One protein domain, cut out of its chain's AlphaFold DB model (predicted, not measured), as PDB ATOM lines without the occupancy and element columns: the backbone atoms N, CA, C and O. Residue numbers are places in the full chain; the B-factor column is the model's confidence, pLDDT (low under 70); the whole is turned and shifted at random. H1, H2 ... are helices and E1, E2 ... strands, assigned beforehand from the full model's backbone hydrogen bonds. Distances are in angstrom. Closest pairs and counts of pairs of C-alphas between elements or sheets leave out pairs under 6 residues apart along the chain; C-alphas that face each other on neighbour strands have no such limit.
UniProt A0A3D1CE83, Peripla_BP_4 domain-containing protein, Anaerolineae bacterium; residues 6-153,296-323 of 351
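AT A GLANCE: This is residues 6 to 153 and 296 to 323 of the 351 residues of the protein "Peripla_BP_4 domain-containing protein" of Anaerolineae bacterium (UniProt A0A3D1CE83). A parallel sheet of four strands, E5, E4, E6 and E7, is the slab in the middle of three layers, with H2 and H5 over one face and H3 over the other, where H4 packs beside H3. Past the E7 edge sits a smaller strand part: the three-stranded sheet E1, E3, E9, next to H5, and the short pair E2 and E8, with H1 beside E2. The printed part has 176 residues with five named helices and nine named strands, in the order E1 H1 E2 E3 E4 H2 E5 H3 E6 H4 E7 E8 H5 E9. The class is mixed, helices and strands; the sheet E5 E4 E6 E7 and the pair E2 E8 are all parallel, and E1 E3 E9 is mixed. The whole is compact and rounded, with a radius of gyration of the C-alphas of 15.1 A and spans of 38 by 38 by 34 A.

HOW THE PARTS SIT: E1, residues 9 to 11, is the antiparallel neighbour of E3, residues 40 to 43, with N 9 and O 42 at 2.9 A. On its other side E3 has E9, residues 318 to 321, parallel, with N 320 and O 41 at 2.8 A. H1, residues 20 to 25, comes closest to E2, residues 33 to 35, at the C-alphas of Asn 21 and Thr 33, 6.4 A apart. E2 is parallel to E8, residues 150 to 152, with N 34 and O 150 at 2.9 A. In the largest sheet, twisted with C-alphas up to 4.1 A off its best plane, E4, residues 59 to 64, is an inner strand. Its neighbours are E5, residues 89 to 94, with N 62 and O 91 at 2.8 A, and E6, residues 116 to 119, with N 118 and O 61 at 2.8 A. E6 is the neighbour of the edge strand E7, residues 141 to 144, with N 144 and O 119 at 2.9 A. H2, residues 70 to 86, runs along the strands over E4 at a height over the sheet of 9.4 A. E4, H2, E5 is a strand-helix-strand unit, two parallel neighbours with a helix between, and its crossover is right-handed. H3, residues 99 to 112, is on the opposite face at 9.1 A; E5, H3, E6 is a split unit, with E4 between its strands, also right-handed. H4, residues 128 to 136, only grazes this sheet and touches H3, the C-alphas of Asn 103 and Ala 130 being 5.8 A apart, at a shallow tilt of 10 degrees, the same way. E6, H4, E7 is a right-handed strand-helix-strand unit. H5, residues 297 to 310, lies over E6 and E7 at 8.6 A, on the same face as H2. It touches H2, closest at the C-alphas of Met 79 and Ala 299, 5.1 A, at a tilt of 37 degrees, only just steep. In the five helices every O i to N i+4 pair is within hydrogen-bond range.

IN THESE COORDINATES: E1 begins at C-alpha 9 (52.651, 33.031, -31.817). From first to last C-alpha, E4 is 16.6 A long, H2 24.1 A, E5 16.5 A, H3 20.0 A, H4 12.4 A and H5 19.9 A. H2 begins at C-alpha 70 (29.764, 35.235, -13.970). E9 ends at C-alpha 321 (44.393, 32.249, -25.120).

THE WHOLE: The C-alphas of Gly 28 and Lys 56 are the two farthest apart, at 43.6 A. Residues 154 to 295 are not printed, and C-alphas 153 and 296 stand 20.6 A apart across this cut. The link E3 to E4, residues 44 to 58, is long. The mean pLDDT of the printed part is 95.1, and no printed residue is under 70.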
ATOM      1  N   ALA A   6      49.348  39.002 -36.931       96.12
ATOM      2  CA  ALA A   6      50.377  39.671 -36.135       96.12
ATOM      3  C   ALA A   6      50.295  39.343 -34.632       96.12
ATOM      4  O   ALA A   6      51.299  39.478 -33.940       96.12
ATOM      5  N   ASP A   7      49.137  38.884 -34.151       96.81
ATOM      6  CA  ASP A   7      48.931  38.468 -32.762       96.81
ATOM      7  C   ASP A   7      49.253  36.980 -32.532       96.81
ATOM      8  O   ASP A   7      49.270  36.510 -31.395       96.81
ATOM      9  N   PHE A   8      49.510  36.212 -33.596       97.00
ATOM     10  CA  PHE A   8      49.711  34.770 -33.498       97.00
ATOM     11  C   PHE A   8      51.168  34.415 -33.210       97.00
ATOM     12  O   PHE A   8      52.063  34.656 -34.021       97.00
ATOM     13  N   THR A   9      51.390  33.724 -32.093       97.38
ATOM     14  CA  THR A   9      52.651  33.031 -31.817       97.38
ATOM     15  C   THR A   9      52.470  31.541 -32.079       97.38
ATOM     16  O   THR A   9      51.888  30.829 -31.262       97.38
ATOM     17  N   TYR A  10      52.953  31.051 -33.222       96.50
ATOM     18  CA  TYR A  10      52.838  29.633 -33.571       96.50
ATOM     19  C   TYR A  10      53.675  28.740 -32.656       96.50
ATOM     20  O   TYR A  10      54.843  29.020 -32.374       96.50
ATOM     21  N   VAL A  11      53.078  27.624 -32.248       95.44
ATOM     22  CA  VAL A  11      53.727  26.554 -31.493       95.44
ATOM     23  C   VAL A  11      53.819  25.329 -32.400       95.44
ATOM     24  O   VAL A  11      52.807  24.744 -32.779       95.44
ATOM     25  N   GLY A  12      55.042  24.935 -32.752       94.50
ATOM     26  CA  GLY A  12      55.281  23.849 -33.705       94.50
ATOM     27  C   GLY A  12      55.135  24.282 -35.170       94.50
ATOM     28  O   GLY A  12      55.336  25.449 -35.504       94.50
ATOM     29  N   ASP A  13      54.849  23.326 -36.057       95.06
ATOM     30  CA  ASP A  13      54.694  23.581 -37.496       95.06
ATOM     31  C   ASP A  13      53.285  24.131 -37.802       95.06
ATOM     32  O   ASP A  13      52.298  23.439 -37.536       95.06
ATOM     33  N   PRO A  14      53.155  25.337 -38.394       95.38
ATOM     34  CA  PRO A  14      51.859  25.942 -38.715       95.38
ATOM     35  C   PRO A  14      51.034  25.152 -39.742       95.38
ATOM     36  O   PRO A  14      49.839  25.399 -39.881       95.38
ATOM     37  N   ASN A  15      51.646  24.219 -40.475       96.00
ATOM     38  CA  ASN A  15      50.982  23.428 -41.515       96.00
ATOM     39  C   ASN A  15      50.535  22.044 -41.027       96.00
ATOM     40  O   ASN A  15      49.970  21.274 -41.803       96.00
ATOM     41  N   VAL A  16      50.783  21.718 -39.757       96.56
ATOM     42  CA  VAL A  16      50.404  20.439 -39.152       96.56
ATOM     43  C   VAL A  16      49.190  20.643 -38.253       96.56
ATOM     44  O   VAL A  16      49.138  21.580 -37.459       96.56
ATOM     45  N   VAL A  17      48.197  19.761 -38.373       96.69
ATOM     46  CA  VAL A  17      47.074  19.708 -37.429       96.69
ATOM     47  C   VAL A  17      47.612  19.251 -36.077       96.69
ATOM     48  O   VAL A  17      48.216  18.183 -35.981       96.69
ATOM     49  N   PHE A  18      47.419  20.069 -35.044       95.69
ATOM     50  CA  PHE A  18      47.831  19.723 -33.689       95.69
ATOM     51  C   PHE A  18      47.059  18.495 -33.193       95.69
ATOM     52  O   PHE A  18      45.831  18.452 -33.279       95.69
ATOM     53  N   ASP A  19      47.778  17.510 -32.656       94.50
ATOM     54  CA  ASP A  19      47.180  16.293 -32.108       94.50
ATOM     55  C   ASP A  19      46.582  16.555 -30.718       94.50
ATOM     56  O   ASP A  19      47.153  16.209 -29.682       94.50
ATOM     57  N   LEU A  20      45.416  17.206 -30.701       92.81
ATOM     58  CA  LEU A  20      44.705  17.516 -29.464       92.81
ATOM     59  C   LEU A  20      44.258  16.243 -28.726       92.81
ATOM     60  O   LEU A  20      44.237  16.230 -27.498       92.81
ATOM     61  N   ASN A  21      43.954  15.157 -29.450       92.69
ATOM     62  CA  ASN A  21      43.629  13.872 -28.827       92.69
ATOM     63  C   ASN A  21      44.849  13.278 -28.124       92.69
ATOM     64  O   ASN A  21      44.726  12.868 -26.976       92.69
ATOM     65  N   GLY A  22      46.021  13.275 -28.767       93.62
ATOM     66  CA  GLY A  22      47.279  12.854 -28.149       93.62
ATOM     67  C   GLY A  22      47.625  13.683 -26.912       93.62
ATOM     68  O   GLY A  22      47.953  13.125 -25.869       93.62
ATOM     69  N   TRP A  23      47.448  15.006 -26.987       92.12
ATOM     70  CA  TRP A  23      47.692  15.916 -25.862       92.12
ATOM     71  C   TRP A  23      46.848  15.590 -24.620       92.12
ATOM     72  O   TRP A  23      47.349  15.643 -23.497       92.12
ATOM     73  N   TYR A  24      45.583  15.207 -24.808       91.06
ATOM     74  CA  TYR A  24      44.720  14.739 -23.722       91.06
ATOM     75  C   TYR A  24      44.997  13.276 -23.327       91.06
ATOM     76  O   TYR A  24      44.962  12.937 -22.140       91.06
ATOM     77  N   ALA A  25      45.338  12.407 -24.280       91.94
ATOM     78  CA  ALA A  25      45.648  11.002 -24.021       91.94
ATOM     79  C   ALA A  25      46.891  10.837 -23.131       91.94
ATOM     80  O   ALA A  25      46.924   9.924 -22.302       91.94
ATOM     81  N   ASP A  26      47.856  11.758 -23.220       90.56
ATOM     82  CA  ASP A  26      49.033  11.833 -22.341       90.56
ATOM     83  C   ASP A  26      48.674  11.948 -20.849       90.56
ATOM     84  O   ASP A  26      49.483  11.606 -19.982       90.56
ATOM     85  N   VAL A  27      47.458  12.406 -20.533       88.50
ATOM     86  CA  VAL A  27      46.916  12.488 -19.168       88.50
ATOM     87  C   VAL A  27      45.710  11.565 -18.946       88.50
ATOM     88  O   VAL A  27      44.962  11.735 -17.986       88.50
ATOM     89  N   GLY A  28      45.531  10.560 -19.809       87.44
ATOM     90  CA  GLY A  28      44.486   9.539 -19.680       87.44
ATOM     91  C   GLY A  28      43.082  10.010 -20.061       87.44
ATOM     92  O   GLY A  28      42.102   9.406 -19.624       87.44
ATOM     93  N   VAL A  29      42.970  11.080 -20.850       86.06
ATOM     94  CA  VAL A  29      41.696  11.654 -21.298       86.06
ATOM     95  C   VAL A  29      41.482  11.339 -22.776       86.06
ATOM     96  O   VAL A  29      42.320  11.665 -23.612       86.06
ATOM     97  N   ASP A  30      40.332  10.757 -23.109       88.19
ATOM     98  CA  ASP A  30      39.916  10.550 -24.497       88.19
ATOM     99  C   ASP A  30      38.978  11.679 -24.955       88.19
ATOM    100  O   ASP A  30      37.796  11.709 -24.607       88.19
ATOM    101  N   ALA A  31      39.522  12.638 -25.710       83.94
ATOM    102  CA  ALA A  31      38.795  13.834 -26.136       83.94
ATOM    103  C   ALA A  31      37.884  13.606 -27.355       83.94
ATOM    104  O   ALA A  31      36.943  14.374 -27.556       83.94
ATOM    105  N   ASN A  32      38.146  12.572 -28.168       89.62
ATOM    106  CA  ASN A  32      37.398  12.252 -29.392       89.62
ATOM    107  C   ASN A  32      37.135  13.459 -30.321       89.62
ATOM    108  O   ASN A  32      36.085  13.563 -30.963       89.62
ATOM    109  N   THR A  33      38.083  14.392 -30.394       91.50
ATOM    110  CA  THR A  33      37.942  15.633 -31.164       91.50
ATOM    111  C   THR A  33      38.498  15.494 -32.581       91.50
ATOM    112  O   THR A  33      39.356  14.653 -32.854       91.50
ATOM    113  N   THR A  34      38.008  16.296 -33.524       95.38
ATOM    114  CA  THR A  34      38.540  16.389 -34.889       95.38
ATOM    115  C   THR A  34      38.700  17.855 -35.269       95.38
ATOM    116  O   THR A  34      37.730  18.542 -35.575       95.38
ATOM    117  N   ILE A  35      39.946  18.327 -35.271       96.50
ATOM    118  CA  ILE A  35      40.300  19.696 -35.652       96.50
ATOM    119  C   ILE A  35      40.652  19.722 -37.138       96.50
ATOM    120  O   ILE A  35      41.536  18.990 -37.583       96.50
ATOM    121  N   LYS A  36      39.949  20.543 -37.922       96.12
ATOM    122  CA  LYS A  36      40.115  20.574 -39.387       96.12
ATOM    123  C   LYS A  36      41.239  21.483 -39.862       96.12
ATOM    124  O   LYS A  36      41.833  21.204 -40.902       96.12
ATOM    125  N   SER A  37      41.501  22.575 -39.149       97.75
ATOM    126  CA  SER A  37      42.537  23.529 -39.549       97.75
ATOM    127  C   SER A  37      43.893  23.134 -38.965       97.75
ATOM    128  O   SER A  37      43.981  22.519 -37.903       97.75
ATOM    129  N   ALA A  38      44.965  23.470 -39.676       97.50
ATOM    130  CA  ALA A  38      46.327  23.254 -39.206       97.50
ATOM    131  C   ALA A  38      46.773  24.362 -38.242       97.50
ATOM    132  O   ALA A  38      46.187  25.441 -38.209       97.50
ATOM    133  N   GLY A  39      47.839  24.105 -37.493       97.38
ATOM    134  CA  GLY A  39      48.493  25.095 -36.652       97.38
ATOM    135  C   GLY A  39      47.900  25.200 -35.249       97.38
ATOM    136  O   GLY A  39      46.689  25.159 -35.032       97.38
ATOM    137  N   LEU A  40      48.809  25.370 -34.297       97.75
ATOM    138  CA  LEU A  40      48.549  25.749 -32.916       97.75
ATOM    139  C   LEU A  40      49.172  27.127 -32.700       97.75
ATOM    140  O   LEU A  40      50.344  27.326 -33.032       97.75
ATOM    141  N   VAL A  41      48.419  28.066 -32.133       97.94
ATOM    142  CA  VAL A  41      48.922  29.400 -31.784       97.94
ATOM    143  C   VAL A  41      48.655  29.720 -30.320       97.94
ATOM    144  O   VAL A  41      47.629  29.326 -29.774       97.94
ATOM    145  N   LYS A  42      49.565  30.476 -29.706       97.06
ATOM    146  CA  LYS A  42      49.282  31.283 -28.517       97.06
ATOM    147  C   LYS A  42      48.916  32.695 -28.957       97.06
ATOM    148  O   LYS A  42      49.547  33.229 -29.874       97.06
ATOM    149  N   VAL A  43      47.923  33.281 -28.302       96.25
ATOM    150  CA  VAL A  43      47.447  34.645 -28.569       96.25
ATOM    151  C   VAL A  43      47.473  35.490 -27.296       96.25
ATOM    152  O   VAL A  43      47.335  34.934 -26.201       96.25
ATOM    153  N   PRO A  44      47.674  36.816 -27.406       94.00
ATOM    154  CA  PRO A  44      47.592  37.705 -26.257       94.00
ATOM    155  C   PRO A  44      46.169  37.738 -25.690       94.00
ATOM    156  O   PRO A  44      45.196  37.404 -26.375       94.00
ATOM    157  N   ASP A  45      46.061  38.151 -24.429       90.56
ATOM    158  CA  ASP A  45      44.762  38.312 -23.779       90.56
ATOM    159  C   ASP A  45      43.944  39.415 -24.466       90.56
ATOM    160  O   ASP A  45      42.830  39.190 -24.939       90.56
ATOM    161  N   ASP A  46      44.571  40.577 -24.653       90.50
ATOM    162  CA  ASP A  46      44.051  41.635 -25.507       90.50
ATOM    163  C   ASP A  46      44.520  41.453 -26.945       90.50
ATOM    164  O   ASP A  46      45.716  41.470 -27.244       90.50
ATOM    165  N   MET A  47      43.559  41.350 -27.858       93.38
ATOM    166  CA  MET A  47      43.818  41.426 -29.291       93.38
ATOM    167  C   MET A  47      44.425  42.796 -29.630       93.38
ATOM    168  O   MET A  47      43.782  43.827 -29.417       93.38
ATOM    169  N   THR A  48      45.656  42.820 -30.154       93.88
ATOM    170  CA  THR A  48      46.333  44.077 -30.530       93.88
ATOM    171  C   THR A  48      45.983  44.506 -31.953       93.88
ATOM    172  O   THR A  48      46.073  45.683 -32.313       93.88
ATOM    173  N   THR A  49      45.548  43.546 -32.767       93.88
ATOM    174  CA  THR A  49      44.980  43.766 -34.094       93.88
ATOM    175  C   THR A  49      43.493  44.126 -34.022       93.88
ATOM    176  O   THR A  49      42.824  43.962 -33.005       93.88
ATOM    177  N   ALA A  50      42.947  44.666 -35.112       94.38
ATOM    178  CA  ALA A  50      41.519  44.965 -35.176       94.38
ATOM    179  C   ALA A  50      40.692  43.679 -35.330       94.38
ATOM    180  O   ALA A  50      41.108  42.746 -36.022       94.38
ATOM    181  N   MET A  51      39.480  43.677 -34.764       97.44
ATOM    182  CA  MET A  51      38.481  42.648 -35.057       97.44
ATOM    183  C   MET A  51      38.255  42.583 -36.581       97.44
ATOM    184  O   MET A  51      38.008  43.627 -37.201       97.44
ATOM    185  N   PRO A  52      38.356  41.404 -37.220       97.81
ATOM    186  CA  PRO A  52      38.077  41.269 -38.641       97.81
ATOM    187  C   PRO A  52      36.615  41.618 -38.931       97.81
ATOM    188  O   PRO A  52      35.705  41.218 -38.210       97.81
ATOM    189  N   ILE A  53      36.392  42.348 -40.024       97.56
ATOM    190  CA  ILE A  53      35.052  42.726 -40.484       97.56
ATOM    191  C   ILE A  53      34.573  41.721 -41.527       97.56
ATOM    192  O   ILE A  53      35.332  41.337 -42.426       97.56
ATOM    193  N   GLY A  54      33.307  41.315 -41.446       96.12
ATOM    194  CA  GLY A  54      32.692  40.479 -42.472       96.12
ATOM    195  C   GLY A  54      32.698  41.159 -43.846       96.12
ATOM    196  O   GLY A  54      32.279  42.307 -43.989       96.12
ATOM    197  N   ASN A  55      33.152  40.457 -44.890       95.88
ATOM    198  CA  ASN A  55      33.128  40.973 -46.269       95.88
ATOM    199  C   ASN A  55      31.706  41.053 -46.867       95.88
ATOM    200  O   ASN A  55      31.491  41.676 -47.909       95.88
ATOM    201  N   LYS A  56      30.742  40.438 -46.183       95.38
ATOM    202  CA  LYS A  56      29.295  40.563 -46.342       95.38
ATOM    203  C   LYS A  56      28.659  40.493 -44.951       95.38
ATOM    204  O   LYS A  56      29.327  40.184 -43.965       95.38
ATOM    205  N   LYS A  57      27.351  40.733 -44.876       95.31
ATOM    206  CA  LYS A  57      26.592  40.529 -43.640       95.31
ATOM    207  C   LYS A  57      26.419  39.024 -43.396       95.31
ATOM    208  O   LYS A  57      25.540  38.417 -44.001       95.31
ATOM    209  N   PHE A  58      27.288  38.444 -42.572       98.69
ATOM    210  CA  PHE A  58      27.163  37.061 -42.110       98.69
ATOM    211  C   PHE A  58      26.131  36.955 -40.986       98.69
ATOM    212  O   PHE A  58      26.034  37.869 -40.164       98.69
ATOM    213  N   THR A  59      25.427  35.829 -40.915       98.88
ATOM    214  CA  THR A  59      24.631  35.435 -39.746       98.88
ATOM    215  C   THR A  59      25.338  34.294 -39.025       98.88
ATOM    216  O   THR A  59      25.570  33.242 -39.615       98.88
ATOM    217  N   ILE A  60      25.680  34.488 -37.754       98.88
ATOM    218  CA  ILE A  60      26.421  33.526 -36.932       98.88
ATOM    219  C   ILE A  60      25.557  33.115 -35.739       98.88
ATOM    220  O   ILE A  60      25.036  33.964 -35.015       98.88
ATOM    221  N   GLY A  61      25.409  31.809 -35.527       98.81
ATOM    222  CA  GLY A  61      24.818  31.261 -34.307       98.81
ATOM    223  C   GLY A  61      25.850  31.190 -33.184       98.81
ATOM    224  O   GLY A  61      26.970  30.742 -33.407       98.81
ATOM    225  N   PHE A  62      25.488  31.606 -31.978       98.75
ATOM    226  CA  PHE A  62      26.300  31.456 -30.778       98.75
ATOM    227  C   PHE A  62      25.486  30.813 -29.661       98.75
ATOM    228  O   PHE A  62      24.487  31.379 -29.215       98.75
ATOM    229  N   SER A  63      25.915  29.634 -29.205       98.06
ATOM    230  CA  SER A  63      25.337  28.988 -28.022       98.06
ATOM    231  C   SER A  63      26.339  28.972 -26.874       98.06
ATOM    232  O   SER A  63      27.504  28.611 -27.069       98.06
ATOM    233  N   VAL A  64      25.865  29.351 -25.688       96.94
ATOM    234  CA  VAL A  64      26.602  29.326 -24.421       96.94
ATOM    235  C   VAL A  64      25.931  28.379 -23.436       96.94
ATOM    236  O   VAL A  64      24.708  28.246 -23.432       96.94
ATOM    237  N   TYR A  65      26.738  27.708 -22.613       92.69
ATOM    238  CA  TYR A  65      26.274  26.652 -21.722       92.69
ATOM    239  C   TYR A  65      25.258  27.144 -20.684       92.69
ATOM    240  O   TYR A  65      24.265  26.463 -20.463       92.69
ATOM    241  N   TYR A  66      25.497  28.293 -20.055       90.44
ATOM    242  CA  TYR A  66      24.653  28.924 -19.038       90.44
ATOM    243  C   TYR A  66      25.192  30.323 -18.752       90.44
ATOM    244  O   TYR A  66      26.403  30.501 -18.820       90.44
ATOM    245  N   THR A  67      24.349  31.302 -18.412       89.31
ATOM    246  CA  THR A  67      24.827  32.675 -18.130       89.31
ATOM    247  C   THR A  67      24.424  33.238 -16.771       89.31
ATOM    248  O   THR A  67      24.495  34.448 -16.570       89.31
ATOM    249  N   VAL A  68      23.948  32.413 -15.836       85.25
ATOM    250  CA  VAL A  68      23.723  32.891 -14.453       85.25
ATOM    251  C   VAL A  68      25.026  32.905 -13.661       85.25
ATOM    252  O   VAL A  68      25.125  33.646 -12.686       85.25
ATOM    253  N   ASP A  69      26.020  32.110 -14.065       79.06
ATOM    254  CA  ASP A  69      27.374  32.292 -13.561       79.06
ATOM    255  C   ASP A  69      28.046  33.506 -14.224       79.06
ATOM    256  O   ASP A  69      27.657  33.993 -15.290       79.06
ATOM    257  N   GLU A  70      29.054  34.034 -13.541       80.38
ATOM    258  CA  GLU A  70      29.764  35.235 -13.970       80.38
ATOM    259  C   GLU A  70      30.518  35.005 -15.286       80.38
ATOM    260  O   GLU A  70      30.454  35.832 -16.194       80.38
ATOM    261  N   VAL A  71      31.158  33.841 -15.427       83.00
ATOM    262  CA  VAL A  71      31.954  33.473 -16.605       83.00
ATOM    263  C   VAL A  71      31.093  33.398 -17.865       83.00
ATOM    264  O   VAL A  71      31.416  34.047 -18.861       83.00
ATOM    265  N   GLY A  72      29.981  32.662 -17.837       89.31
ATOM    266  CA  GLY A  72      29.098  32.523 -18.988       89.31
ATOM    267  C   GLY A  72      28.440  33.843 -19.382       89.31
ATOM    268  O   GLY A  72      28.325  34.147 -20.573       89.31
ATOM    269  N   SER A  73      28.089  34.676 -18.395       90.75
ATOM    270  CA  SER A  73      27.607  36.044 -18.626       90.75
ATOM    271  C   SER A  73      28.658  36.918 -19.325       90.75
ATOM    272  O   SER A  73      28.367  37.543 -20.347       90.75
ATOM    273  N   MET A  74      29.910  36.906 -18.850       90.19
ATOM    274  CA  MET A  74      31.014  37.655 -19.466       90.19
ATOM    275  C   MET A  74      31.321  37.182 -20.892       90.19
ATOM    276  O   MET A  74      31.512  38.013 -21.783       90.19
ATOM    277  N   ILE A  75      31.325  35.867 -21.135       94.06
ATOM    278  CA  ILE A  75      31.498  35.298 -22.478       94.06
ATOM    279  C   ILE A  75      30.386  35.800 -23.406       94.06
ATOM    280  O   ILE A  75      30.672  36.222 -24.528       94.06
ATOM    281  N   LEU A  76      29.126  35.780 -22.954       96.12
ATOM    282  CA  LEU A  76      27.992  36.232 -23.757       96.12
ATOM    283  C   LEU A  76      28.104  37.716 -24.128       96.12
ATOM    284  O   LEU A  76      27.951  38.071 -25.300       96.12
ATOM    285  N   GLU A  77      28.377  38.588 -23.160       95.38
ATOM    286  CA  GLU A  77      28.507  40.027 -23.415       95.38
ATOM    287  C   GLU A  77      29.731  40.356 -24.285       95.38
ATOM    288  O   GLU A  77      29.648  41.194 -25.193       95.38
ATOM    289  N   SER A  78      30.843  39.636 -24.096       95.50
ATOM    290  CA  SER A  78      32.021  39.744 -24.962       95.50
ATOM    291  C   SER A  78      31.703  39.316 -26.398       95.50
ATOM    292  O   SER A  78      32.041  40.026 -27.347       95.50
ATOM    293  N   MET A  79      30.966  38.216 -26.583       98.06
ATOM    294  CA  MET A  79      30.561  37.729 -27.905       98.06
ATOM    295  C   MET A  79      29.640  38.717 -28.630       98.06
ATOM    296  O   MET A  79      29.816  38.968 -29.822       98.06
ATOM    297  N   LYS A  80      28.676  39.318 -27.916       98.25
ATOM    298  CA  LYS A  80      27.799  40.365 -28.471       98.25
ATOM    299  C   LYS A  80      28.604  41.579 -28.927       98.25
ATOM    300  O   LYS A  80      28.389  42.071 -30.035       98.25
ATOM    301  N   THR A  81      29.542  42.036 -28.101       97.44
ATOM    302  CA  THR A  81      30.439  43.152 -28.435       97.44
ATOM    303  C   THR A  81      31.276  42.834 -29.674       97.44
ATOM    304  O   THR A  81      31.285  43.608 -30.630       97.44
ATOM    305  N   ALA A  82      31.900  41.653 -29.707       97.94
ATOM    306  CA  ALA A  82      32.702  41.193 -30.836       97.94
ATOM    307  C   ALA A  82      31.882  41.087 -32.134       97.94
ATOM    308  O   ALA A  82      32.370  41.459 -33.197       97.94
ATOM    309  N   ALA A  83      30.622  40.642 -32.060       98.50
ATOM    310  CA  ALA A  83      29.736  40.574 -33.221       98.50
ATOM    311  C   ALA A  83      29.411  41.959 -33.806       98.50
ATOM    312  O   ALA A  83      29.414  42.133 -35.027       98.50
ATOM    313  N   VAL A  84      29.165  42.956 -32.945       98.19
ATOM    314  CA  VAL A  84      28.947  44.348 -33.373       98.19
ATOM    315  C   VAL A  84      30.199  44.906 -34.042       98.19
ATOM    316  O   VAL A  84      30.102  45.473 -35.129       98.19
ATOM    317  N   GLU A  85      31.369  44.714 -33.427       97.62
ATOM    318  CA  GLU A  85      32.652  45.147 -33.991       97.62
ATOM    319  C   GLU A  85      32.936  44.488 -35.344       97.62
ATOM    320  O   GLU A  85      33.367  45.174 -36.262       97.62
ATOM    321  N   ALA A  86      32.647  43.191 -35.488       98.19
ATOM    322  CA  ALA A  86      32.845  42.434 -36.723       98.19
ATOM    323  C   ALA A  86      31.807  42.737 -37.826       98.19
ATOM    324  O   ALA A  86      31.973  42.310 -38.973       98.19
ATOM    325  N   GLY A  87      30.726  43.456 -37.500       97.81
ATOM    326  CA  GLY A  87      29.650  43.774 -38.438       97.81
ATOM    327  C   GLY A  87      28.804  42.564 -38.855       97.81
ATOM    328  O   GLY A  87      28.317  42.521 -39.988       97.81
ATOM    329  N   VAL A  88      28.635  41.581 -37.965       98.62
ATOM    330  CA  VAL A  88      27.861  40.352 -38.215       98.62
ATOM    331  C   VAL A  88      26.524  40.362 -37.471       98.62
ATOM    332  O   VAL A  88      26.337  41.067 -36.482       98.62
ATOM    333  N   GLU A  89      25.569  39.567 -37.944       98.62
ATOM    334  CA  GLU A  89      24.335  39.279 -37.221       98.62
ATOM    335  C   GLU A  89      24.547  38.079 -36.297       98.62
ATOM    336  O   GLU A  89      24.938  37.008 -36.754       98.62
ATOM    337  N   LEU A  90      24.289  38.258 -35.001       98.75
ATOM    338  CA  LEU A  90      24.465  37.218 -33.993       98.75
ATOM    339  C   LEU A  90      23.110  36.675 -33.538       98.75
ATOM    340  O   LEU A  90      22.281  37.420 -33.011       98.75
ATOM    341  N   LEU A  91      22.911  35.368 -33.684       98.81
ATOM    342  CA  LEU A  91      21.804  34.644 -33.067       98.81
ATOM    343  C   LEU A  91      22.315  33.994 -31.786       98.81
ATOM    344  O   LEU A  91      23.279  33.240 -31.827       98.81
ATOM    345  N   VAL A  92      21.682  34.276 -30.652       98.56
ATOM    346  CA  VAL A  92      22.151  33.805 -29.342       98.56
ATOM    347  C   VAL A  92      21.226  32.730 -28.790       98.56
ATOM    348  O   VAL A  92      20.003  32.875 -28.823       98.56
ATOM    349  N   ASN A  93      21.819  31.690 -28.211       98.38
ATOM    350  CA  ASN A  93      21.145  30.739 -27.343       98.38
ATOM    351  C   ASN A  93      21.898  30.617 -26.009       98.38
ATOM    352  O   ASN A  93      23.057  30.216 -25.989       98.38
ATOM    353  N   ASP A  94      21.223  30.932 -24.906       97.56
ATOM    354  CA  ASP A  94      21.611  30.439 -23.582       97.56
ATOM    355  C   ASP A  94      20.934  29.080 -23.386       97.56
ATOM    356  O   ASP A  94      19.704  28.972 -23.441       97.56
ATOM    357  N   ALA A  95      21.744  28.039 -23.229       96.19
ATOM    358  CA  ALA A  95      21.266  26.676 -23.104       96.19
ATOM    359  C   ALA A  95      20.784  26.330 -21.688       96.19
ATOM    360  O   ALA A  95      20.133  25.304 -21.514       96.19
ATOM    361  N   ASN A  96      21.064  27.165 -20.681       94.94
ATOM    362  CA  ASN A  96      20.665  26.925 -19.294       94.94
ATOM    363  C   ASN A  96      21.093  25.540 -18.758       94.94
ATOM    364  O   ASN A  96      20.325  24.845 -18.092       94.94
ATOM    365  N   TYR A  97      22.313  25.123 -19.108       92.06
ATOM    366  CA  TYR A  97      22.899  23.795 -18.889       92.06
ATOM    367  C   TYR A  97      22.060  22.619 -19.429       92.06
ATOM    368  O   TYR A  97      22.302  21.464 -19.079       92.06
ATOM    369  N   ASP A  98      21.100  22.878 -20.318       95.25
ATOM    370  CA  ASP A  98      20.299  21.853 -20.978       95.25
ATOM    371  C   ASP A  98      20.858  21.566 -22.377       95.25
ATOM    372  O   ASP A  98      20.670  22.324 -23.336       95.25
ATOM    373  N   GLN A  99      21.513  20.412 -22.507       94.69
ATOM    374  CA  GLN A  99      22.075  19.955 -23.778       94.69
ATOM    375  C   GLN A  99      21.021  19.852 -24.894       94.69
ATOM    376  O   GLN A  99      21.344  20.053 -26.066       94.69
ATOM    377  N   ASN A 100      19.758  19.557 -24.569       95.94
ATOM    378  CA  ASN A 100      18.704  19.478 -25.578       95.94
ATOM    379  C   ASN A 100      18.353  20.864 -26.117       95.94
ATOM    380  O   ASN A 100      18.126  20.994 -27.317       95.94
ATOM    381  N   ILE A 101      18.341  21.892 -25.264       97.25
ATOM    382  CA  ILE A 101      18.113  23.279 -25.691       97.25
ATOM    383  C   ILE A 101      19.242  23.732 -26.625       97.25
ATOM    384  O   ILE A 101      18.961  24.290 -27.689       97.25
ATOM    385  N   GLN A 102      20.500  23.429 -26.282       97.31
ATOM    386  CA  GLN A 102      21.652  23.733 -27.139       97.31
ATOM    387  C   GLN A 102      21.548  23.037 -28.508       97.31
ATOM    388  O   GLN A 102      21.717  23.674 -29.548       97.31
ATOM    389  N   ASN A 103      21.198  21.747 -28.525       96.75
ATOM    390  CA  ASN A 103      21.032  20.986 -29.765       96.75
ATOM    391  C   ASN A 103      19.865  21.516 -30.619       96.75
ATOM    392  O   ASN A 103      20.015  21.674 -31.829       96.75
ATOM    393  N   GLN A 104      18.730  21.862 -30.002       97.69
ATOM    394  CA  GLN A 104      17.585  22.447 -30.708       97.69
ATOM    395  C   GLN A 104      17.936  23.789 -31.355       97.69
ATOM    396  O   GLN A 104      17.543  24.034 -32.494       97.69
ATOM    397  N   ALA A 105      18.692  24.652 -30.669       98.31
ATOM    398  CA  ALA A 105      19.147  25.915 -31.245       98.31
ATOM    399  C   ALA A 105      20.009  25.688 -32.497       98.31
ATOM    400  O   ALA A 105      19.772  26.323 -33.525       98.31
ATOM    401  N   ILE A 106      20.939  24.727 -32.441       98.12
ATOM    402  CA  ILE A 106      21.775  24.341 -33.587       98.12
ATOM    403  C   ILE A 106      20.916  23.846 -34.759       98.12
ATOM    404  O   ILE A 106      21.090  24.312 -35.885       98.12
ATOM    405  N   GLU A 107      19.956  22.952 -34.511       97.88
ATOM    406  CA  GLU A 107      19.037  22.458 -35.544       97.88
ATOM    407  C   GLU A 107      18.246  23.600 -36.199       97.88
ATOM    408  O   GLU A 107      18.112  23.645 -37.424       97.88
ATOM    409  N   GLN A 108      17.767  24.568 -35.408       98.50
ATOM    410  CA  GLN A 108      17.081  25.745 -35.945       98.50
ATOM    411  C   GLN A 108      18.004  26.623 -36.795       98.50
ATOM    412  O   GLN A 108      17.571  27.134 -37.828       98.50
ATOM    413  N   TRP A 109      19.268  26.794 -36.410       98.69
ATOM    414  CA  TRP A 109      20.234  27.575 -37.186       98.69
ATOM    415  C   TRP A 109      20.624  26.909 -38.503       98.69
ATOM    416  O   TRP A 109      20.774  27.606 -39.508       98.69
ATOM    417  N   ILE A 110      20.700  25.576 -38.539       98.62
ATOM    418  CA  ILE A 110      20.859  24.824 -39.791       98.62
ATOM    419  C   ILE A 110      19.692  25.132 -40.737       98.62
ATOM    420  O   ILE A 110      19.912  25.462 -41.901       98.62
ATOM    421  N   LEU A 111      18.448  25.088 -40.240       98.25
ATOM    422  CA  LEU A 111      17.258  25.401 -41.042       98.25
ATOM    423  C   LEU A 111      17.222  26.862 -41.515       98.25
ATOM    424  O   LEU A 111      16.731  27.141 -42.607       98.25
ATOM    425  N   GLN A 112      17.736  27.787 -40.703       98.38
ATOM    426  CA  GLN A 112      17.846  29.208 -41.044       98.38
ATOM    427  C   GLN A 112      18.997  29.510 -42.015       98.38
ATOM    428  O   GLN A 112      19.036  30.605 -42.573       98.38
ATOM    429  N   GLY A 113      19.904  28.556 -42.246       97.81
ATOM    430  CA  GLY A 113      21.042  28.724 -43.143       97.81
ATOM    431  C   GLY A 113      22.064  29.736 -42.628       97.81
ATOM    432  O   GLY A 113      22.533  30.562 -43.408       97.81
ATOM    433  N   VAL A 114      22.380  29.698 -41.326       98.88
ATOM    434  CA  VAL A 114      23.458  30.529 -40.764       98.88
ATOM    435  C   VAL A 114      24.785  30.247 -41.475       98.88
ATOM    436  O   VAL A 114      25.044  29.127 -41.913       98.88
ATOM    437  N   ASP A 115      25.644  31.258 -41.574       98.88
ATOM    438  CA  ASP A 115      26.944  31.129 -42.228       98.88
ATOM    439  C   ASP A 115      27.959  30.375 -41.352       98.88
ATOM    440  O   ASP A 115      28.891  29.788 -41.887       98.88
ATOM    441  N   GLY A 116      27.790  30.364 -40.024       98.81
ATOM    442  CA  GLY A 116      28.683  29.672 -39.090       98.81
ATOM    443  C   GLY A 116      28.112  29.568 -37.677       98.81
ATOM    444  O   GLY A 116      27.156  30.267 -37.330       98.81
ATOM    445  N   VAL A 117      28.701  28.699 -36.851       98.88
ATOM    446  CA  VAL A 117      28.305  28.511 -35.447       98.88
ATOM    447  C   VAL A 117      29.514  28.580 -34.516       98.88
ATOM    448  O   VAL A 117      30.529  27.923 -34.738       98.88
ATOM    449  N   ILE A 118      29.396  29.358 -33.444       98.81
ATOM    450  CA  ILE A 118      30.345  29.389 -32.334       98.81
ATOM    451  C   ILE A 118      29.708  28.700 -31.120       98.81
ATOM    452  O   ILE A 118      28.566  28.997 -30.769       98.81
ATOM    453  N   LEU A 119      30.427  27.780 -30.471       97.38
ATOM    454  CA  LEU A 119      29.895  26.990 -29.352       97.38
ATOM    455  C   LEU A 119      30.776  27.060 -28.106       97.38
ATOM    456  O   LEU A 119      31.936  26.646 -28.140       97.38
ATOM    457  N   ALA A 120      30.172  27.481 -26.995       95.38
ATOM    458  CA  ALA A 120      30.604  27.141 -25.645       95.38
ATOM    459  C   ALA A 120      29.688  26.009 -25.119       95.38
ATOM    460  O   ALA A 120      28.510  26.256 -24.844       95.38
ATOM    461  N   PRO A 121      30.174  24.756 -25.048       92.56
ATOM    462  CA  PRO A 121      29.319  23.574 -24.881       92.56
ATOM    463  C   PRO A 121      28.774  23.387 -23.461       92.56
ATOM    464  O   PRO A 121      29.496  23.627 -22.495       92.56
ATOM    465  N   CYS A 122      27.546  22.864 -23.334       91.69
ATOM    466  CA  CYS A 122      27.055  22.299 -22.067       91.69
ATOM    467  C   CYS A 122      27.795  21.005 -21.709       91.69
ATOM    468  O   CYS A 122      28.228  20.834 -20.573       91.69
ATOM    469  N   ASP A 123      27.933  20.101 -22.681       89.12
ATOM    470  CA  ASP A 123      28.669  18.847 -22.554       89.12
ATOM    471  C   ASP A 123      29.552  18.625 -23.788       89.12
ATOM    472  O   ASP A 123      29.120  18.792 -24.931       89.12
ATOM    473  N   PHE A 124      30.802  18.221 -23.558       85.62
ATOM    474  CA  PHE A 124      31.783  18.043 -24.631       85.62
ATOM    475  C   PHE A 124      31.408  16.919 -25.611       85.62
ATOM    476  O   PHE A 124      31.806  16.972 -26.773       85.62
ATOM    477  N   THR A 125      30.632  15.918 -25.176       88.88
ATOM    478  CA  THR A 125      30.180  14.781 -25.998       88.88
ATOM    479  C   THR A 125      28.746  14.907 -26.486       88.88
ATOM    480  O   THR A 125      28.436  14.502 -27.608       88.88
ATOM    481  N   GLY A 126      27.863  15.480 -25.669       89.50
ATOM    482  CA  GLY A 126      26.421  15.534 -25.904       89.50
ATOM    483  C   GLY A 126      26.027  16.341 -27.140       89.50
ATOM    484  O   GLY A 126      24.940  16.140 -27.689       89.50
ATOM    485  N   VAL A 127      26.924  17.208 -27.617       90.00
ATOM    486  CA  VAL A 127      26.729  18.021 -28.823       90.00
ATOM    487  C   VAL A 127      27.123  17.300 -30.121       90.00
ATOM    488  O   VAL A 127      26.849  17.806 -31.208       90.00
ATOM    489  N   LYS A 128      27.729  16.103 -30.053       92.44
ATOM    490  CA  LYS A 128      28.292  15.419 -31.232       92.44
ATOM    491  C   LYS A 128      27.293  15.278 -32.386       92.44
ATOM    492  O   LYS A 128      27.627  15.591 -33.524       92.44
ATOM    493  N   THR A 129      26.069  14.828 -32.112       92.69
ATOM    494  CA  THR A 129      25.043  14.649 -33.156       92.69
ATOM    495  C   THR A 129      24.709  15.967 -33.860       92.69
ATOM    496  O   THR A 129      24.520  15.988 -35.074       92.69
ATOM    497  N   ALA A 130      24.675  17.075 -33.115       94.69
ATOM    498  CA  ALA A 130      24.426  18.400 -33.671       94.69
ATOM    499  C   ALA A 130      25.622  18.902 -34.505       94.69
ATOM    500  O   ALA A 130      25.421  19.507 -35.558       94.69
ATOM    501  N   LEU A 131      26.860  18.587 -34.101       96.06
ATOM    502  CA  LEU A 131      28.061  18.859 -34.905       96.06
ATOM    503  C   LEU A 131      28.067  18.081 -36.221       96.06
ATOM    504  O   LEU A 131      28.348  18.660 -37.267       96.06
ATOM    505  N   ASP A 132      27.716  16.795 -36.186       95.56
ATOM    506  CA  ASP A 132      27.628  15.967 -37.392       95.56
ATOM    507  C   ASP A 132      26.568  16.529 -38.371       95.56
ATOM    508  O   ASP A 132      26.744  16.479 -39.590       95.56
ATOM    509  N   ALA A 133      25.481  17.121 -37.857       96.75
ATOM    510  CA  ALA A 133      24.470  17.792 -38.674       96.75
ATOM    511  C   ALA A 133      24.973  19.117 -39.286       96.75
ATOM    512  O   ALA A 133      24.706  19.384 -40.460       96.75
ATOM    513  N   LEU A 134      25.730  19.923 -38.530       98.00
ATOM    514  CA  LEU A 134      26.382  21.142 -39.036       98.00
ATOM    515  C   LEU A 134      27.407  20.819 -40.134       98.00
ATOM    516  O   LEU A 134      27.418  21.470 -41.179       98.00
ATOM    517  N   GLU A 135      28.209  19.767 -39.937       96.75
ATOM    518  CA  GLU A 135      29.142  19.224 -40.931       96.75
ATOM    519  C   GLU A 135      28.416  18.869 -42.234       96.75
ATOM    520  O   GLU A 135      28.802  19.333 -43.307       96.75
ATOM    521  N   ALA A 136      27.329  18.093 -42.145       97.50
ATOM    522  CA  ALA A 136      26.536  17.685 -43.304       97.50
ATOM    523  C   ALA A 136      25.899  18.877 -44.042       97.50
ATOM    524  O   ALA A 136      25.705  18.824 -45.259       97.50
ATOM    525  N   ALA A 137      25.602  19.962 -43.321       98.12
ATOM    526  CA  ALA A 137      25.103  21.216 -43.875       98.12
ATOM    527  C   ALA A 137      26.212  22.142 -44.421       98.12
ATOM    528  O   ALA A 137      25.898  23.178 -45.000       98.12
ATOM    529  N   ASN A 138      27.493  21.770 -44.291       97.50
ATOM    530  CA  ASN A 138      28.665  22.599 -44.603       97.50
ATOM    531  C   ASN A 138      28.725  23.918 -43.811       97.50
ATOM    532  O   ASN A 138      29.242  24.918 -44.310       97.50
ATOM    533  N   ILE A 139      28.219  23.920 -42.577       98.69
ATOM    534  CA  ILE A 139      28.277  25.079 -41.684       98.69
ATOM    535  C   ILE A 139      29.509  24.925 -40.776       98.69
ATOM    536  O   ILE A 139      29.602  23.946 -40.029       98.69
ATOM    537  N   PRO A 140      30.493  25.841 -40.836       98.50
ATOM    538  CA  PRO A 140      31.689  25.764 -40.013       98.50
ATOM    539  C   PRO A 140      31.385  25.997 -38.531       98.50
ATOM    540  O   PRO A 140      30.535  26.812 -38.168       98.50
ATOM    541  N   VAL A 141      32.149  25.308 -37.680       98.62
ATOM    542  CA  VAL A 141      32.067  25.421 -36.222       98.62
ATOM    543  C   VAL A 141      33.404  25.856 -35.644       98.62
ATOM    544  O   VAL A 141      34.432  25.242 -35.937       98.62
ATOM    545  N   VAL A 142      33.376  26.869 -34.782       98.69
ATOM    546  CA  VAL A 142      34.474  27.211 -33.868       98.69
ATOM    547  C   VAL A 142      33.987  26.947 -32.449       98.69
ATOM    548  O   VAL A 142      32.900  27.381 -32.074       98.69
ATOM    549  N   THR A 143      34.765  26.225 -31.650       97.12
ATOM    550  CA  THR A 143      34.439  26.038 -30.232       97.12
ATOM    551  C   THR A 143      35.295  26.936 -29.357       97.12
ATOM    552  O   THR A 143      36.429  27.251 -29.719       97.12
ATOM    553  N   LEU A 144      34.750  27.360 -28.221       94.19
ATOM    554  CA  LEU A 144      35.467  28.130 -27.218       94.19
ATOM    555  C   LEU A 144      35.318  27.501 -25.831       94.19
ATOM    556  O   LEU A 144      34.345  26.793 -25.565       94.19
ATOM    557  N   ASN A 145      36.272  27.800 -24.947       86.56
ATOM    558  CA  ASN A 145      36.373  27.337 -23.556       86.56
ATOM    559  C   ASN A 145      36.703  25.841 -23.379       86.56
ATOM    560  O   ASN A 145      37.550  25.499 -22.556       86.56
ATOM    561  N   ALA A 146      36.103  24.951 -24.169       85.69
ATOM    562  CA  ALA A 146      36.371  23.514 -24.125       85.69
ATOM    563  C   ALA A 146      36.401  22.908 -25.537       85.69
ATOM    564  O   ALA A 146      35.749  23.435 -26.437       85.69
ATOM    565  N   PRO A 147      37.140  21.807 -25.761       88.69
ATOM    566  CA  PRO A 147      37.039  21.057 -27.006       88.69
ATOM    567  C   PRO A 147      35.690  20.333 -27.106       88.69
ATOM    568  O   PRO A 147      35.036  20.070 -26.096       88.69
ATOM    569  N   LEU A 148      35.315  19.945 -28.327       91.19
ATOM    570  CA  LEU A 148      34.132  19.126 -28.591       91.19
ATOM    571  C   LEU A 148      34.537  17.761 -29.139       91.19
ATOM    572  O   LEU A 148      35.455  17.667 -29.962       91.19
ATOM    573  N   ALA A 149      33.806  16.724 -28.742       89.25
ATOM    574  CA  ALA A 149      33.855  15.436 -29.409       89.25
ATOM    575  C   ALA A 149      33.129  15.557 -30.758       89.25
ATOM    576  O   ALA A 149      31.902  15.654 -30.821       89.25
ATOM    577  N   GLY A 150      33.895  15.582 -31.846       90.44
ATOM    578  CA  GLY A 150      33.394  15.867 -33.190       90.44
ATOM    579  C   GLY A 150      34.247  16.878 -33.954       90.44
ATOM    580  O   GLY A 150      35.326  17.269 -33.514       90.44
ATOM    581  N   GLY A 151      33.760  17.254 -35.139       93.69
ATOM    582  CA  GLY A 151      34.461  18.126 -36.077       93.69
ATOM    583  C   GLY A 151      34.313  19.612 -35.754       93.69
ATOM    584  O   GLY A 151      33.203  20.138 -35.774       93.69
ATOM    585  N   THR A 152      35.427  20.317 -35.556       97.12
ATOM    586  CA  THR A 152      35.472  21.788 -35.517       97.12
ATOM    587  C   THR A 152      36.596  22.316 -36.407       97.12
ATOM    588  O   THR A 152      37.582  21.633 -36.686       97.12
ATOM    589  N   TYR A 153      36.445  23.541 -36.907       98.06
ATOM    590  CA  TYR A 153      37.509  24.212 -37.655       98.06
ATOM    591  C   TYR A 153      38.588  24.766 -36.735       98.06
ATOM    592  O   TYR A 153      39.762  24.692 -37.095       98.06
ATOM    593  N   ILE A 296      36.802  37.123 -21.302       86.31
ATOM    594  CA  ILE A 296      36.529  38.075 -22.391       86.31
ATOM    595  C   ILE A 296      37.254  37.650 -23.669       86.31
ATOM    596  O   ILE A 296      36.628  37.548 -24.730       86.31
ATOM    597  N   ALA A 297      38.560  37.386 -23.569       91.38
ATOM    598  CA  ALA A 297      39.426  37.084 -24.706       91.38
ATOM    599  C   ALA A 297      38.951  35.890 -25.557       91.38
ATOM    600  O   ALA A 297      38.932  36.023 -26.785       91.38
ATOM    601  N   PRO A 298      38.490  34.756 -24.981       93.56
ATOM    602  CA  PRO A 298      38.101  33.587 -25.768       93.56
ATOM    603  C   PRO A 298      36.953  33.875 -26.741       93.56
ATOM    604  O   PRO A 298      36.974  33.399 -27.873       93.56
ATOM    605  N   ALA A 299      35.973  34.692 -26.340       95.94
ATOM    606  CA  ALA A 299      34.854  35.071 -27.204       95.94
ATOM    607  C   ALA A 299      35.299  35.966 -28.370       95.94
ATOM    608  O   ALA A 299      34.878  35.750 -29.509       95.94
ATOM    609  N   ARG A 300      36.199  36.927 -28.117       97.00
ATOM    610  CA  ARG A 300      36.762  37.795 -29.165       97.00
ATOM    611  C   ARG A 300      37.594  36.996 -30.165       97.00
ATOM    612  O   ARG A 300      37.419  37.163 -31.370       97.00
ATOM    613  N   TRP A 301      38.451  36.099 -29.681       97.75
ATOM    614  CA  TRP A 301      39.251  35.220 -30.533       97.75
ATOM    615  C   TRP A 301      38.378  34.249 -31.332       97.75
ATOM    616  O   TRP A 301      38.584  34.106 -32.532       97.75
ATOM    617  N   ALA A 302      37.336  33.667 -30.733       98.31
ATOM    618  CA  ALA A 302      36.402  32.806 -31.458       98.31
ATOM    619  C   ALA A 302      35.644  33.548 -32.573       98.31
ATOM    620  O   ALA A 302      35.496  33.009 -33.672       98.31
ATOM    621  N   MET A 303      35.211  34.792 -32.328       98.69
ATOM    622  CA  MET A 303      34.617  35.641 -33.368       98.69
ATOM    623  C   MET A 303      35.632  35.971 -34.472       98.69
ATOM    624  O   MET A 303      35.300  35.865 -35.651       98.69
ATOM    625  N   SER A 304      36.875  36.306 -34.105       98.38
ATOM    626  CA  SER A 304      37.966  36.536 -35.061       98.38
ATOM    627  C   SER A 304      38.185  35.336 -35.979       98.38
ATOM    628  O   SER A 304      38.188  35.490 -37.204       98.38
ATOM    629  N   GLU A 305      38.321  34.135 -35.414       98.62
ATOM    630  CA  GLU A 305      38.538  32.921 -36.202       98.62
ATOM    631  C   GLU A 305      37.341  32.618 -37.101       98.62
ATOM    632  O   GLU A 305      37.518  32.335 -38.287       98.62
ATOM    633  N   MET A 306      36.116  32.760 -36.589       98.81
ATOM    634  CA  MET A 306      34.914  32.555 -37.394       98.81
ATOM    635  C   MET A 306      34.856  33.530 -38.577       98.81
ATOM    636  O   MET A 306      34.670  33.113 -39.717       98.81
ATOM    637  N   VAL A 307      35.058  34.827 -38.352       98.75
ATOM    638  CA  VAL A 307      34.950  35.830 -39.421       98.75
ATOM    639  C   VAL A 307      36.091  35.707 -40.430       98.75
ATOM    640  O   VAL A 307      35.847  35.813 -41.632       98.75
ATOM    641  N   ASN A 308      37.326  35.442 -39.990       98.56
ATOM    642  CA  ASN A 308      38.435  35.171 -40.909       98.56
ATOM    643  C   ASN A 308      38.150  33.935 -41.776       98.56
ATOM    644  O   ASN A 308      38.332  34.002 -42.995       98.56
ATOM    645  N   LEU A 309      37.643  32.852 -41.178       98.44
ATOM    646  CA  LEU A 309      37.251  31.640 -41.897       98.44
ATOM    647  C   LEU A 309      36.162  31.923 -42.939       98.44
ATOM    648  O   LEU A 309      36.312  31.548 -44.102       98.44
ATOM    649  N   LEU A 310      35.101  32.639 -42.559       98.62
ATOM    650  CA  LEU A 310      34.003  33.002 -43.464       98.62
ATOM    651  C   LEU A 310      34.436  33.973 -44.572       98.62
ATOM    652  O   LEU A 310      33.925  33.920 -45.691       98.62
ATOM    653  N   ASN A 311      35.431  34.818 -44.300       98.31
ATOM    654  CA  ASN A 311      36.091  35.654 -45.301       98.31
ATOM    655  C   ASN A 311      37.027  34.860 -46.241       98.31
ATOM    656  O   ASN A 311      37.604  35.447 -47.160       98.31
ATOM    657  N   GLY A 312      37.189  33.549 -46.030       97.56
ATOM    658  CA  GLY A 312      38.047  32.672 -46.827       97.56
ATOM    659  C   GLY A 312      39.536  32.783 -46.491       97.56
ATOM    660  O   GLY A 312      40.381  32.411 -47.307       97.56
ATOM    661  N   ALA A 313      39.885  33.338 -45.329       97.25
ATOM    662  CA  ALA A 313      41.257  33.366 -44.842       97.25
ATOM    663  C   ALA A 313      41.592  32.076 -44.067       97.25
ATOM    664  O   ALA A 313      40.716  31.507 -43.417       97.25
ATOM    665  N   PRO A 314      42.855  31.609 -44.104       96.12
ATOM    666  CA  PRO A 314      43.284  30.507 -43.253       96.12
ATOM    667  C   PRO A 314      43.243  30.924 -41.778       96.12
ATOM    668  O   PRO A 314      43.561  32.068 -41.437       96.12
ATOM    669  N   ILE A 315      42.898  29.970 -40.922       98.06
ATOM    670  CA  ILE A 315      42.878  30.113 -39.467       98.06
ATOM    671  C   ILE A 315      43.668  28.968 -38.816       98.06
ATOM    672  O   ILE A 315      43.736  27.887 -39.410       98.06
ATOM    673  N   PRO A 316      44.283  29.175 -37.640       97.94
ATOM    674  CA  PRO A 316      44.818  28.094 -36.823       97.94
ATOM    675  C   PRO A 316      43.720  27.128 -36.353       97.94
ATOM    676  O   PRO A 316      42.584  27.523 -36.098       97.94
ATOM    677  N   GLY A 317      44.070  25.851 -36.203       97.81
ATOM    678  CA  GLY A 317      43.181  24.829 -35.646       97.81
ATOM    679  C   GLY A 317      43.027  24.918 -34.133       97.81
ATOM    680  O   GLY A 317      41.956  24.629 -33.604       97.81
ATOM    681  N   ILE A 318      44.071  25.340 -33.426       97.88
ATOM    682  CA  ILE A 318      44.019  25.557 -31.982       97.88
ATOM    683  C   ILE A 318      44.514  26.959 -31.661       97.88
ATOM    684  O   ILE A 318      45.590  27.365 -32.102       97.88
ATOM    685  N   VAL A 319      43.743  27.661 -30.839       97.88
ATOM    686  CA  VAL A 319      44.084  28.973 -30.299       97.88
ATOM    687  C   VAL A 319      44.131  28.861 -28.782       97.88
ATOM    688  O   VAL A 319      43.095  28.730 -28.132       97.88
ATOM    689  N   PHE A 320      45.337  28.910 -28.224       96.44
ATOM    690  CA  PHE A 320      45.560  29.041 -26.792       96.44
ATOM    691  C   PHE A 320      45.533  30.509 -26.391       96.44
ATOM    692  O   PHE A 320      46.463  31.260 -26.693       96.44
ATOM    693  N   PHE A 321      44.457  30.918 -25.718       93.12
ATOM    694  CA  PHE A 321      44.393  32.249 -25.120       93.12
ATOM    695  C   PHE A 321      45.271  32.332 -23.872       93.12
ATOM    696  O   PHE A 321      45.530  31.328 -23.203       93.12
ATOM    697  N   ALA A 322      45.755  33.543 -23.601       90.88
ATOM    698  CA  ALA A 322      46.750  33.792 -22.574       90.88
ATOM    699  C   ALA A 322      46.283  33.362 -21.175       90.88
ATOM    700  O   ALA A 322      45.149  33.604 -20.757       90.88
ATOM    701  N   ASN A 323      47.220  32.777 -20.433       92.62
ATOM    702  CA  ASN A 323      47.121  32.590 -18.995       92.62
ATOM    703  C   ASN A 323      47.955  33.669 -18.297       92.62
ATOM    704  O   ASN A 323      49.070  33.978 -18.721       92.62
TER     705      ASN A 323